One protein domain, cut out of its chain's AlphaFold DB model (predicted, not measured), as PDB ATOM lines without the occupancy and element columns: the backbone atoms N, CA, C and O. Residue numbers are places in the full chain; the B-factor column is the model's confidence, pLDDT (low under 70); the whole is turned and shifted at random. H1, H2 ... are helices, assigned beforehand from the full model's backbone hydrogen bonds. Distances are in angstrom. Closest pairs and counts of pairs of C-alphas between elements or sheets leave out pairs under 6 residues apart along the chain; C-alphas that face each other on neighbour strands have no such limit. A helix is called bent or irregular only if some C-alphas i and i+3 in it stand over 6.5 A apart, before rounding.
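This is residues 75 to 149 of the 161 residues of an uncharacterized protein of Parabacteroides sp. AF27-14 (UniProt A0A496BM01). Two long helices, H1 and H3, meet as a wide, open V: the last residues of H1 touch H3 near its beginning, and from that corner the two free arms, residues 75 to 90 and 137 to 149, stick out. The short helix H2 folds back near the end of H1 at the corner of the V, without touching either long helix, and residues 115 to 122 lead on from it to H3. The printed part has 75 residues with three named helices, in the order H1, H2, H3, and no named strand; its class is all helix. The whole is loose, with a radius of gyration of the C-alphas of 16.4 A, and elongated, spanning 53 by 33 by 19 A.

Begin at C-alpha 76, at (83.376, 92.517, 107.794), where H1, residues 76 to 100, starts; it runs 36.9 A to C-alpha 100 at (115.989, 94.937, 90.631). H1 is irregular: look at C-alphas 96 and 99, which are 7.1 A apart. Next find H2, residues 103 to 114, which is 16.6 A long from first to last C-alpha. Then go to C-alpha 123, where H3, residues 123 to 149, starts; it runs 38.6 A and ends at C-alpha 149, at (119.688, 121.753, 81.006).

Look first where H1 touches H3, with residues 96 to 100 of H1 and 129 to 133 of H3 alone. Their closest C-alphas are those of Ala 100 and Trp 129, 5.2 A apart. The two helices run the same way at a steep tilt of 63 degrees. Go on to H2, which is close to H1 but not clearly touching it: the closest C-alphas, those of Ile 98 and Leu 106, are 7.4 A apart. H1 and H2 run opposite ways at a shallow tilt of 23 degrees. H2 and H3 are apart. In the backbones of H2 and H3, each O i to N i+4 pair is within hydrogen-bond range; in H1, 19 of 21 are.

The two C-alphas farthest apart are those of Ser 76 and Lys 149, at 53.8 A. Without the stretches that stand free, residues 75 to 90 and 137 to 149, the body has 46 residues and spans 33 by 19 by 17 A. The printed part has no cut. The link from H1 to H2 is tight, with 2 residues, and the link from H2 to H3 is short, with 8 residues. The mean pLDDT of the printed part is 85.1; look for values under 70 at residue 75 and residues 117 to 119.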
ATOM      1  N   ASP A  75      83.446  95.737 111.160       68.75
ATOM      2  CA  ASP A  75      82.693  95.629 109.916       68.75
ATOM      3  C   ASP A  75      83.430  94.682 108.972       68.75
ATOM      4  O   ASP A  75      84.523  94.973 108.481       68.75
ATOM      5  N   SER A  76      82.821  93.527 108.701       71.69
ATOM      6  CA  SER A  76      83.376  92.517 107.794       71.69
ATOM      7  C   SER A  76      83.718  93.107 106.422       71.69
ATOM      8  O   SER A  76      84.734  92.743 105.835       71.69
ATOM      9  N   GLU A  77      82.934  94.079 105.949       74.69
ATOM     10  CA  GLU A  77      83.229  94.836 104.735       74.69
ATOM     11  C   GLU A  77      84.547  95.622 104.840       74.69
ATOM     12  O   GLU A  77      85.366  95.571 103.922       74.69
ATOM     13  N   TYR A  78      84.792  96.319 105.952       74.44
ATOM     14  CA  TYR A  78      86.031  97.071 106.159       74.44
ATOM     15  C   TYR A  78      87.244  96.142 106.286       74.44
ATOM     16  O   TYR A  78      88.289  96.404 105.685       74.44
ATOM     17  N   ILE A  79      87.109  95.019 107.000       74.75
ATOM     18  CA  ILE A  79      88.167  94.001 107.106       74.75
ATOM     19  C   ILE A  79      88.537  93.483 105.710       74.75
ATOM     20  O   ILE A  79      89.711  93.457 105.346       74.75
ATOM     21  N   VAL A  80      87.542  93.135 104.891       78.38
ATOM     22  CA  VAL A  80      87.774  92.656 103.522       78.38
ATOM     23  C   VAL A  80      88.419  93.744 102.662       78.38
ATOM     24  O   VAL A  80      89.420  93.482 101.996       78.38
ATOM     25  N   ARG A  81      87.908  94.982 102.695       78.19
ATOM     26  CA  ARG A  81      88.475  96.108 101.932       78.19
ATOM     27  C   ARG A  81      89.916  96.419 102.334       78.19
ATOM     28  O   ARG A  81      90.738  96.688 101.458       78.19
ATOM     29  N   SER A  82      90.230  96.389 103.626       73.62
ATOM     30  CA  SER A  82      91.580  96.661 104.129       73.62
ATOM     31  C   SER A  82      92.568  95.564 103.729       73.62
ATOM     32  O   SER A  82      93.653  95.886 103.246       73.62
ATOM     33  N   GLU A  83      92.180  94.288 103.809       82.00
ATOM     34  CA  GLU A  83      93.025  93.179 103.354       82.00
ATOM     35  C   GLU A  83      93.224  93.196 101.832       82.00
ATOM     36  O   GLU A  83      94.347  93.017 101.360       82.00
ATOM     37  N   ILE A  84      92.175  93.484 101.052       82.44
ATOM     38  CA  ILE A  84      92.295  93.680  99.598       82.44
ATOM     39  C   ILE A  84      93.276  94.817  99.299       82.44
ATOM     40  O   ILE A  84      94.197  94.637  98.507       82.44
ATOM     41  N   SER A  85      93.121  95.964  99.961       81.19
ATOM     42  CA  SER A  85      93.989  97.129  99.748       81.19
ATOM     43  C   SER A  85      95.445  96.812 100.093       81.19
ATOM     44  O   SER A  85      96.350  97.158  99.337       81.19
ATOM     45  N   ARG A  86      95.682  96.090 101.195       83.75
ATOM     46  CA  ARG A  86      97.017  95.632 101.598       83.75
ATOM     47  C   ARG A  86      97.658  94.746 100.529       83.75
ATOM     48  O   ARG A  86      98.829  94.934 100.212       83.75
ATOM     49  N   ARG A  87      96.901  93.801  99.960       84.50
ATOM     50  CA  ARG A  87      97.384  92.914  98.888       84.50
ATOM     51  C   ARG A  87      97.651  93.663  97.586       84.50
ATOM     52  O   ARG A  87      98.666  93.400  96.955       84.50
ATOM     53  N   ILE A  88      96.781  94.598  97.202       88.12
ATOM     54  CA  ILE A  88      96.989  95.441  96.015       88.12
ATOM     55  C   ILE A  88      98.277  96.250  96.164       88.12
ATOM     56  O   ILE A  88      99.108  96.220  95.263       88.12
ATOM     57  N   ASN A  89      98.474  96.914  97.305       84.06
ATOM     58  CA  ASN A  89      99.690  97.688  97.553       84.06
ATOM     59  C   ASN A  89     100.940  96.809  97.471       84.06
ATOM     60  O   ASN A  89     101.904  97.187  96.819       84.06
ATOM     61  N   LEU A  90     100.885  95.598  98.035       85.50
ATOM     62  CA  LEU A  90     101.982  94.646  97.911       85.50
ATOM     63  C   LEU A  90     102.276  94.275  96.449       85.50
ATOM     64  O   LEU A  90     103.436  94.206  96.065       85.50
ATOM     65  N   LEU A  91     101.251  94.035  95.626       88.62
ATOM     66  CA  LEU A  91     101.441  93.730  94.204       88.62
ATOM     67  C   LEU A  91     102.061  94.906  93.436       88.62
ATOM     68  O   LEU A  91     102.904  94.680  92.572       88.62
ATOM     69  N   LEU A  92     101.673  96.141  93.764       89.56
ATOM     70  CA  LEU A  92     102.268  97.347  93.184       89.56
ATOM     71  C   LEU A  92     103.737  97.505  93.593       89.56
ATOM     72  O   LEU A  92     104.581  97.820  92.758       89.56
ATOM     73  N   ASP A  93     104.058  97.250  94.861       88.88
ATOM     74  CA  ASP A  93     105.439  97.280  95.345       88.88
ATOM     75  C   ASP A  93     106.296  96.200  94.671       88.88
ATOM     76  O   ASP A  93     107.420  96.477  94.249       88.88
ATOM     77  N   LEU A  94     105.756  94.987  94.516       88.81
ATOM     78  CA  LEU A  94     106.425  93.889  93.820       88.81
ATOM     79  C   LEU A  94     106.719  94.239  92.365       88.81
ATOM     80  O   LEU A  94     107.851  94.036  91.937       88.81
ATOM     81  N   GLU A  95     105.742  94.790  91.634       91.00
ATOM     82  CA  GLU A  95     105.943  95.274  90.263       91.00
ATOM     83  C   GLU A  95     107.131  96.231  90.195       91.00
ATOM     84  O   GLU A  95     108.054  96.009  89.406       91.00
ATOM     85  N   ARG A  96     107.163  97.219  91.096       91.75
ATOM     86  CA  ARG A  96     108.220  98.232  91.129       91.75
ATOM     87  C   ARG A  96     109.595  97.605  91.342       91.75
ATOM     88  O   ARG A  96     110.596  98.116  90.841       91.75
ATOM     89  N   TRP A  97     109.668  96.515  92.102       92.56
ATOM     90  CA  TRP A  97     110.917  95.828  92.424       92.56
ATOM     91  C   TRP A  97     111.377  94.823  91.358       92.56
ATOM     92  O   TRP A  97     112.566  94.491  91.354       92.56
ATOM     93  N   ILE A  98     110.514  94.388  90.425       91.75
ATOM     94  CA  ILE A  98     110.861  93.434  89.345       91.75
ATOM     95  C   ILE A  98     112.183  93.796  88.636       91.75
ATOM     96  O   ILE A  98     113.035  92.917  88.495       91.75
ATOM     97  N   PRO A  99     112.452  95.059  88.242       90.50
ATOM     98  CA  PRO A  99     113.694  95.415  87.545       90.50
ATOM     99  C   PRO A  99     114.979  95.291  88.384       90.50
ATOM    100  O   PRO A  99     116.081  95.473  87.849       90.50
ATOM    101  N   ALA A 100     114.871  95.084  89.698       91.38
ATOM    102  CA  ALA A 100     115.989  94.937  90.631       91.38
ATOM    103  C   ALA A 100     116.173  93.503  91.162       91.38
ATOM    104  O   ALA A 100     117.203  93.219  91.791       91.38
ATOM    105  N   MET A 101     115.204  92.624  90.904       90.88
ATOM    106  CA  MET A 101     115.215  91.217  91.294       90.88
ATOM    107  C   MET A 101     116.218  90.409  90.462       90.88
ATOM    108  O   MET A 101     116.477  90.706  89.295       90.88
ATOM    109  N   SER A 102     116.812  89.385  91.076       90.94
ATOM    110  CA  SER A 102     117.599  88.381  90.353       90.94
ATOM    111  C   SER A 102     116.690  87.348  89.679       90.94
ATOM    112  O   SER A 102     115.529  87.210  90.051       90.94
ATOM    113  N   GLU A 103     117.220  86.563  88.737       89.88
ATOM    114  CA  GLU A 103     116.460  85.470  88.104       89.88
ATOM    115  C   GLU A 103     115.881  84.500  89.147       89.88
ATOM    116  O   GLU A 103     114.720  84.115  89.069       89.88
ATOM    117  N   THR A 104     116.654  84.164  90.183       89.19
ATOM    118  CA  THR A 104     116.176  83.316  91.283       89.19
ATOM    119  C   THR A 104     115.023  83.956  92.054       89.19
ATOM    120  O   THR A 104     114.064  83.267  92.385       89.19
ATOM    121  N   ASP A 105     115.074  85.270  92.285       88.69
ATOM    122  CA  ASP A 105     113.996  85.987  92.975       88.69
ATOM    123  C   ASP A 105     112.712  86.021  92.134       88.69
ATOM    124  O   ASP A 105     111.616  85.902  92.679       88.69
ATOM    125  N   LEU A 106     112.837  86.136  90.807       90.12
ATOM    126  CA  LEU A 106     111.702  86.094  89.884       90.12
ATOM    127  C   LEU A 106     111.047  84.708  89.856       90.12
ATOM    128  O   LEU A 106     109.822  84.615  89.886       90.12
ATOM    129  N   GLN A 107     111.839  83.632  89.850       88.25
ATOM    130  CA  GLN A 107     111.315  82.261  89.922       88.25
ATOM    131  C   GLN A 107     110.608  81.986  91.255       88.25
ATOM    132  O   GLN A 107     109.546  81.359  91.285       88.25
ATOM    133  N   ASP A 108     111.159  82.489  92.359       86.88
ATOM    134  CA  ASP A 108     110.523  82.398  93.673       86.88
ATOM    135  C   ASP A 108     109.203  83.188  93.719       86.88
ATOM    136  O   ASP A 108     108.188  82.678  94.207       86.88
ATOM    137  N   LEU A 109     109.182  84.395  93.143       86.56
ATOM    138  CA  LEU A 109     107.981  85.222  93.024       86.56
ATOM    139  C   LEU A 109     106.905  84.568  92.142       86.56
ATOM    140  O   LEU A 109     105.723  84.614  92.477       86.56
ATOM    141  N   LEU A 110     107.281  83.918  91.041       87.38
ATOM    142  CA  LEU A 110     106.338  83.163  90.210       87.38
ATOM    143  C   LEU A 110     105.726  81.983  90.978       87.38
ATOM    144  O   LEU A 110     104.522  81.740  90.869       87.38
ATOM    145  N   GLY A 111     106.524  81.293  91.799       84.88
ATOM    146  CA  GLY A 111     106.037  80.238  92.691       84.88
ATOM    147  C   GLY A 111     105.041  80.749  93.739       84.88
ATOM    148  O   GLY A 111     104.049  80.071  94.009       84.88
ATOM    149  N   LEU A 112     105.261  81.959  94.271       81.62
ATOM    150  CA  LEU A 112     104.314  82.646  95.160       81.62
ATOM    151  C   LEU A 112     102.976  82.894  94.454       81.62
ATOM    152  O   LEU A 112     101.919  82.547  94.975       81.62
ATOM    153  N   LEU A 113     103.017  83.527  93.277       81.75
ATOM    154  CA  LEU A 113     101.817  83.954  92.554       81.75
ATOM    155  C   LEU A 113     100.993  82.769  92.036       81.75
ATOM    156  O   LEU A 113      99.771  82.874  91.936       81.75
ATOM    157  N   SER A 114     101.650  81.645  91.745       82.69
ATOM    158  CA  SER A 114     101.000  80.410  91.286       82.69
ATOM    159  C   SER A 114     100.351  79.614  92.427       82.69
ATOM    160  O   SER A 114      99.565  78.709  92.168       82.69
ATOM    161  N   GLY A 115     100.645  79.948  93.690       74.50
ATOM    162  CA  GLY A 115     100.139  79.227  94.863       74.50
ATOM    163  C   GLY A 115     100.869  77.913  95.165       74.50
ATOM    164  O   GLY A 115     100.512  77.225  96.118       74.50
ATOM    165  N   ASP A 116     101.907  77.583  94.394       71.12
ATOM    166  CA  ASP A 116     102.678  76.343  94.526       71.12
ATOM    167  C   ASP A 116     103.685  76.387  95.684       71.12
ATOM    168  O   ASP A 116     104.148  75.347  96.159       71.12
ATOM    169  N   LYS A 117     104.056  77.591  96.140       67.56
ATOM    170  CA  LYS A 117     105.018  77.790  97.225       67.56
ATOM    171  C   LYS A 117     104.549  78.851  98.207       67.56
ATOM    172  O   LYS A 117     104.157  79.952  97.828       67.56
ATOM    173  N   ASP A 118     104.718  78.539  99.488       61.56
ATOM    174  CA  ASP A 118     104.569  79.494 100.580       61.56
ATOM    175  C   ASP A 118     105.847  80.351 100.647       61.56
ATOM    176  O   ASP A 118     106.800  80.057 101.370       61.56
ATOM    177  N   PHE A 119     105.930  81.362  99.783       63.03
ATOM    178  CA  PHE A 119     107.085  82.250  99.720       63.03
ATOM    179  C   PHE A 119     106.890  83.429 100.678       63.03
ATOM    180  O   PHE A 119     105.920  84.184 100.610       63.03
ATOM    181  N   LYS A 120     107.828  83.600 101.607       73.62
ATOM    182  CA  LYS A 120     107.868  84.762 102.496       73.62
ATOM    183  C   LYS A 120     108.861  85.760 101.933       73.62
ATOM    184  O   LYS A 120     110.005  85.403 101.670       73.62
ATOM    185  N   LEU A 121     108.425  87.008 101.784       77.38
ATOM    186  CA  LEU A 121     109.317  88.097 101.404       77.38
ATOM    187  C   LEU A 121     110.350  88.302 102.509       77.38
ATOM    188  O   LEU A 121     110.002  88.663 103.634       77.38
ATOM    189  N   ASP A 122     111.610  88.038 102.180       83.56
ATOM    190  CA  ASP A 122     112.741  88.297 103.061       83.56
ATOM    191  C   ASP A 122     112.964  89.819 103.156       83.56
ATOM    192  O   ASP A 122     113.249  90.449 102.130       83.56
ATOM    193  N   PRO A 123     112.858  90.428 104.355       85.06
ATOM    194  CA  PRO A 123     113.066  91.862 104.540       85.06
ATOM    195  C   PRO A 123     114.414  92.362 104.011       85.06
ATOM    196  O   PRO A 123     114.506  93.496 103.543       85.06
ATOM    197  N   MET A 124     115.454  91.524 104.063       83.81
ATOM    198  CA  MET A 124     116.789  91.900 103.606       83.81
ATOM    199  C   MET A 124     116.834  92.005 102.076       83.81
ATOM    200  O   MET A 124     117.354  92.982 101.541       83.81
ATOM    201  N   LYS A 125     116.181  91.072 101.367       87.69
ATOM    202  CA  LYS A 125     116.032  91.134  99.902       87.69
ATOM    203  C   LYS A 125     115.201  92.336  99.456       87.69
ATOM    204  O   LYS A 125     115.573  93.005  98.497       87.69
ATOM    205  N   VAL A 126     114.104  92.624 100.159       89.06
ATOM    206  CA  VAL A 126     113.253  93.789  99.865       89.06
ATOM    207  C   VAL A 126     114.053  95.085  99.982       89.06
ATOM    208  O   VAL A 126     114.043  95.885  99.049       89.06
ATOM    209  N   SER A 127     114.810  95.251 101.071       89.38
ATOM    210  CA  SER A 127     115.682  96.417 101.266       89.38
ATOM    211  C   SER A 127     116.708  96.563 100.135       89.38
ATOM    212  O   SER A 127     116.961  97.673  99.661       89.38
ATOM    213  N   ASP A 128     117.293  95.456  99.675       91.88
ATOM    214  CA  ASP A 128     118.244  95.468  98.562       91.88
ATOM    215  C   ASP A 128     117.580  95.866  97.235       91.88
ATOM    216  O   ASP A 128     118.158  96.629  96.452       91.88
ATOM    217  N   TRP A 129     116.373  95.365  96.956       93.88
ATOM    218  CA  TRP A 129     115.624  95.729  95.752       93.88
ATOM    219  C   TRP A 129     115.219  97.203  95.772       93.88
ATOM    220  O   TRP A 129     115.439  97.899  94.781       93.88
ATOM    221  N   GLU A 130     114.710  97.705  96.900       91.50
ATOM    222  CA  GLU A 130     114.374  99.120  97.090       91.50
ATOM    223  C   GLU A 130     115.577 100.029  96.839       91.50
ATOM    224  O   GLU A 130     115.469 101.014  96.103       91.50
ATOM    225  N   HIS A 131     116.742  99.671  97.385       92.25
ATOM    226  CA  HIS A 131     117.971 100.425  97.169       92.25
ATOM    227  C   HIS A 131     118.371 100.444  95.685       92.25
ATOM    228  O   HIS A 131     118.677 101.500  95.130       92.25
ATOM    229  N   LYS A 132     118.334  99.289  95.007       92.44
ATOM    230  CA  LYS A 132     118.669  99.181  93.576       92.44
ATOM    231  C   LYS A 132     117.705  99.963  92.681       92.44
ATOM    232  O   LYS A 132     118.160 100.580  91.718       92.44
ATOM    233  N   VAL A 133     116.402  99.930  92.966       92.81
ATOM    234  CA  VAL A 133     115.395 100.712  92.228       92.81
ATOM    235  C   VAL A 133     115.639 102.203  92.432       92.81
ATOM    236  O   VAL A 133     115.786 102.927  91.451       92.81
ATOM    237  N   SER A 134     115.791 102.638  93.685       90.94
ATOM    238  CA  SER A 134     116.022 104.047  94.027       90.94
ATOM    239  C   SER A 134     117.279 104.601  93.355       90.94
ATOM    240  O   SER A 134     117.281 105.714  92.831       90.94
ATOM    241  N   GLU A 135     118.352 103.811  93.311       92.50
ATOM    242  CA  GLU A 135     119.593 104.205  92.649       92.50
ATOM    243  C   GLU A 135     119.422 104.320  91.124       92.50
ATOM    244  O   GLU A 135     119.885 105.291  90.523       92.50
ATOM    245  N   LYS A 136     118.705 103.382  90.487       89.31
ATOM    246  CA  LYS A 136     118.383 103.468  89.051       89.31
ATOM    247  C   LYS A 136     117.520 104.693  88.735       89.31
ATOM    248  O   LYS A 136     117.793 105.391  87.758       89.31
ATOM    249  N   GLU A 137     116.509 104.976  89.554       89.69
ATOM    250  CA  GLU A 137     115.647 106.154  89.412       89.69
ATOM    251  C   GLU A 137     116.437 107.453  89.569       89.69
ATOM    252  O   GLU A 137     116.284 108.373  88.762       89.69
ATOM    253  N   ARG A 138     117.339 107.522  90.554       90.94
ATOM    254  CA  ARG A 138     118.237 108.665  90.754       90.94
ATOM    255  C   ARG A 138     119.098 108.912  89.518       90.94
ATOM    256  O   ARG A 138     119.114 110.027  88.998       90.94
ATOM    257  N   GLN A 139     119.754 107.873  89.006       91.81
ATOM    258  CA  GLN A 139     120.585 107.968  87.803       91.81
ATOM    259  C   GLN A 139     119.776 108.401  86.574       91.81
ATOM    260  O   GLN A 139     120.243 109.214  85.770       91.81
ATOM    261  N   LEU A 140     118.553 107.886  86.411       88.62
ATOM    262  CA  LEU A 140     117.662 108.291  85.328       88.62
ATOM    263  C   LEU A 140     117.274 109.769  85.455       88.62
ATOM    264  O   LEU A 140     117.420 110.522  84.491       88.62
ATOM    265  N   ASN A 141     116.846 110.200  86.640       90.62
ATOM    266  CA  ASN A 141     116.465 111.584  86.909       90.62
ATOM    267  C   ASN A 141     117.634 112.551  86.692       90.62
ATOM    268  O   ASN A 141     117.444 113.619  86.107       90.62
ATOM    269  N   GLU A 142     118.853 112.180  87.079       92.88
ATOM    270  CA  GLU A 142     120.063 112.962  86.803       92.88
ATOM    271  C   GLU A 142     120.316 113.108  85.299       92.88
ATOM    272  O   GLU A 142     120.568 114.218  84.817       92.88
ATOM    273  N   ARG A 143     120.190 112.017  84.531       89.25
ATOM    274  CA  ARG A 143     120.338 112.036  83.067       89.25
ATOM    275  C   ARG A 143     119.279 112.905  82.397       89.25
ATOM    276  O   ARG A 143     119.622 113.712  81.535       89.25
ATOM    277  N   VAL A 144     118.019 112.771  82.806       88.38
ATOM    278  CA  VAL A 144     116.906 113.586  82.298       88.38
ATOM    279  C   VAL A 144     117.140 115.060  82.628       88.38
ATOM    280  O   VAL A 144     117.074 115.904  81.738       88.38
ATOM    281  N   THR A 145     117.511 115.376  83.870       89.75
ATOM    282  CA  THR A 145     117.790 116.751  84.314       89.75
ATOM    283  C   THR A 145     118.954 117.371  83.543       89.75
ATOM    284  O   THR A 145     118.885 118.532  83.138       89.75
ATOM    285  N   LYS A 146     120.028 116.609  83.308       90.31
ATOM    286  CA  LYS A 146     121.167 117.054  82.498       90.31
ATOM    287  C   LYS A 146     120.737 117.362  81.061       90.31
ATOM    288  O   LYS A 146     121.014 118.451  80.569       90.31
ATOM    289  N   ALA A 147     119.992 116.461  80.428       84.31
ATOM    290  CA  ALA A 147     119.510 116.648  79.061       84.31
ATOM    291  C   ALA A 147     118.485 117.799  78.927       84.31
ATOM    292  O   ALA A 147     118.452 118.470  77.892       84.31
ATOM    293  N   MET A 148     117.697 118.086  79.975       83.44
ATOM    294  CA  MET A 148     116.856 119.290  80.050       83.44
ATOM    295  C   MET A 148     117.704 120.569  80.087       83.44
ATOM    296  O   MET A 148     117.426 121.502  79.338       83.44
ATOM    297  N   LYS A 149     118.761 120.606  80.914       84.81
ATOM    298  CA  LYS A 149     119.688 121.753  81.006       84.81
ATOM    299  C   LYS A 149     120.458 121.998  79.707       84.81
ATOM    300  O   LYS A 149     120.690 123.143  79.344       84.81
TER     301      LYS A 149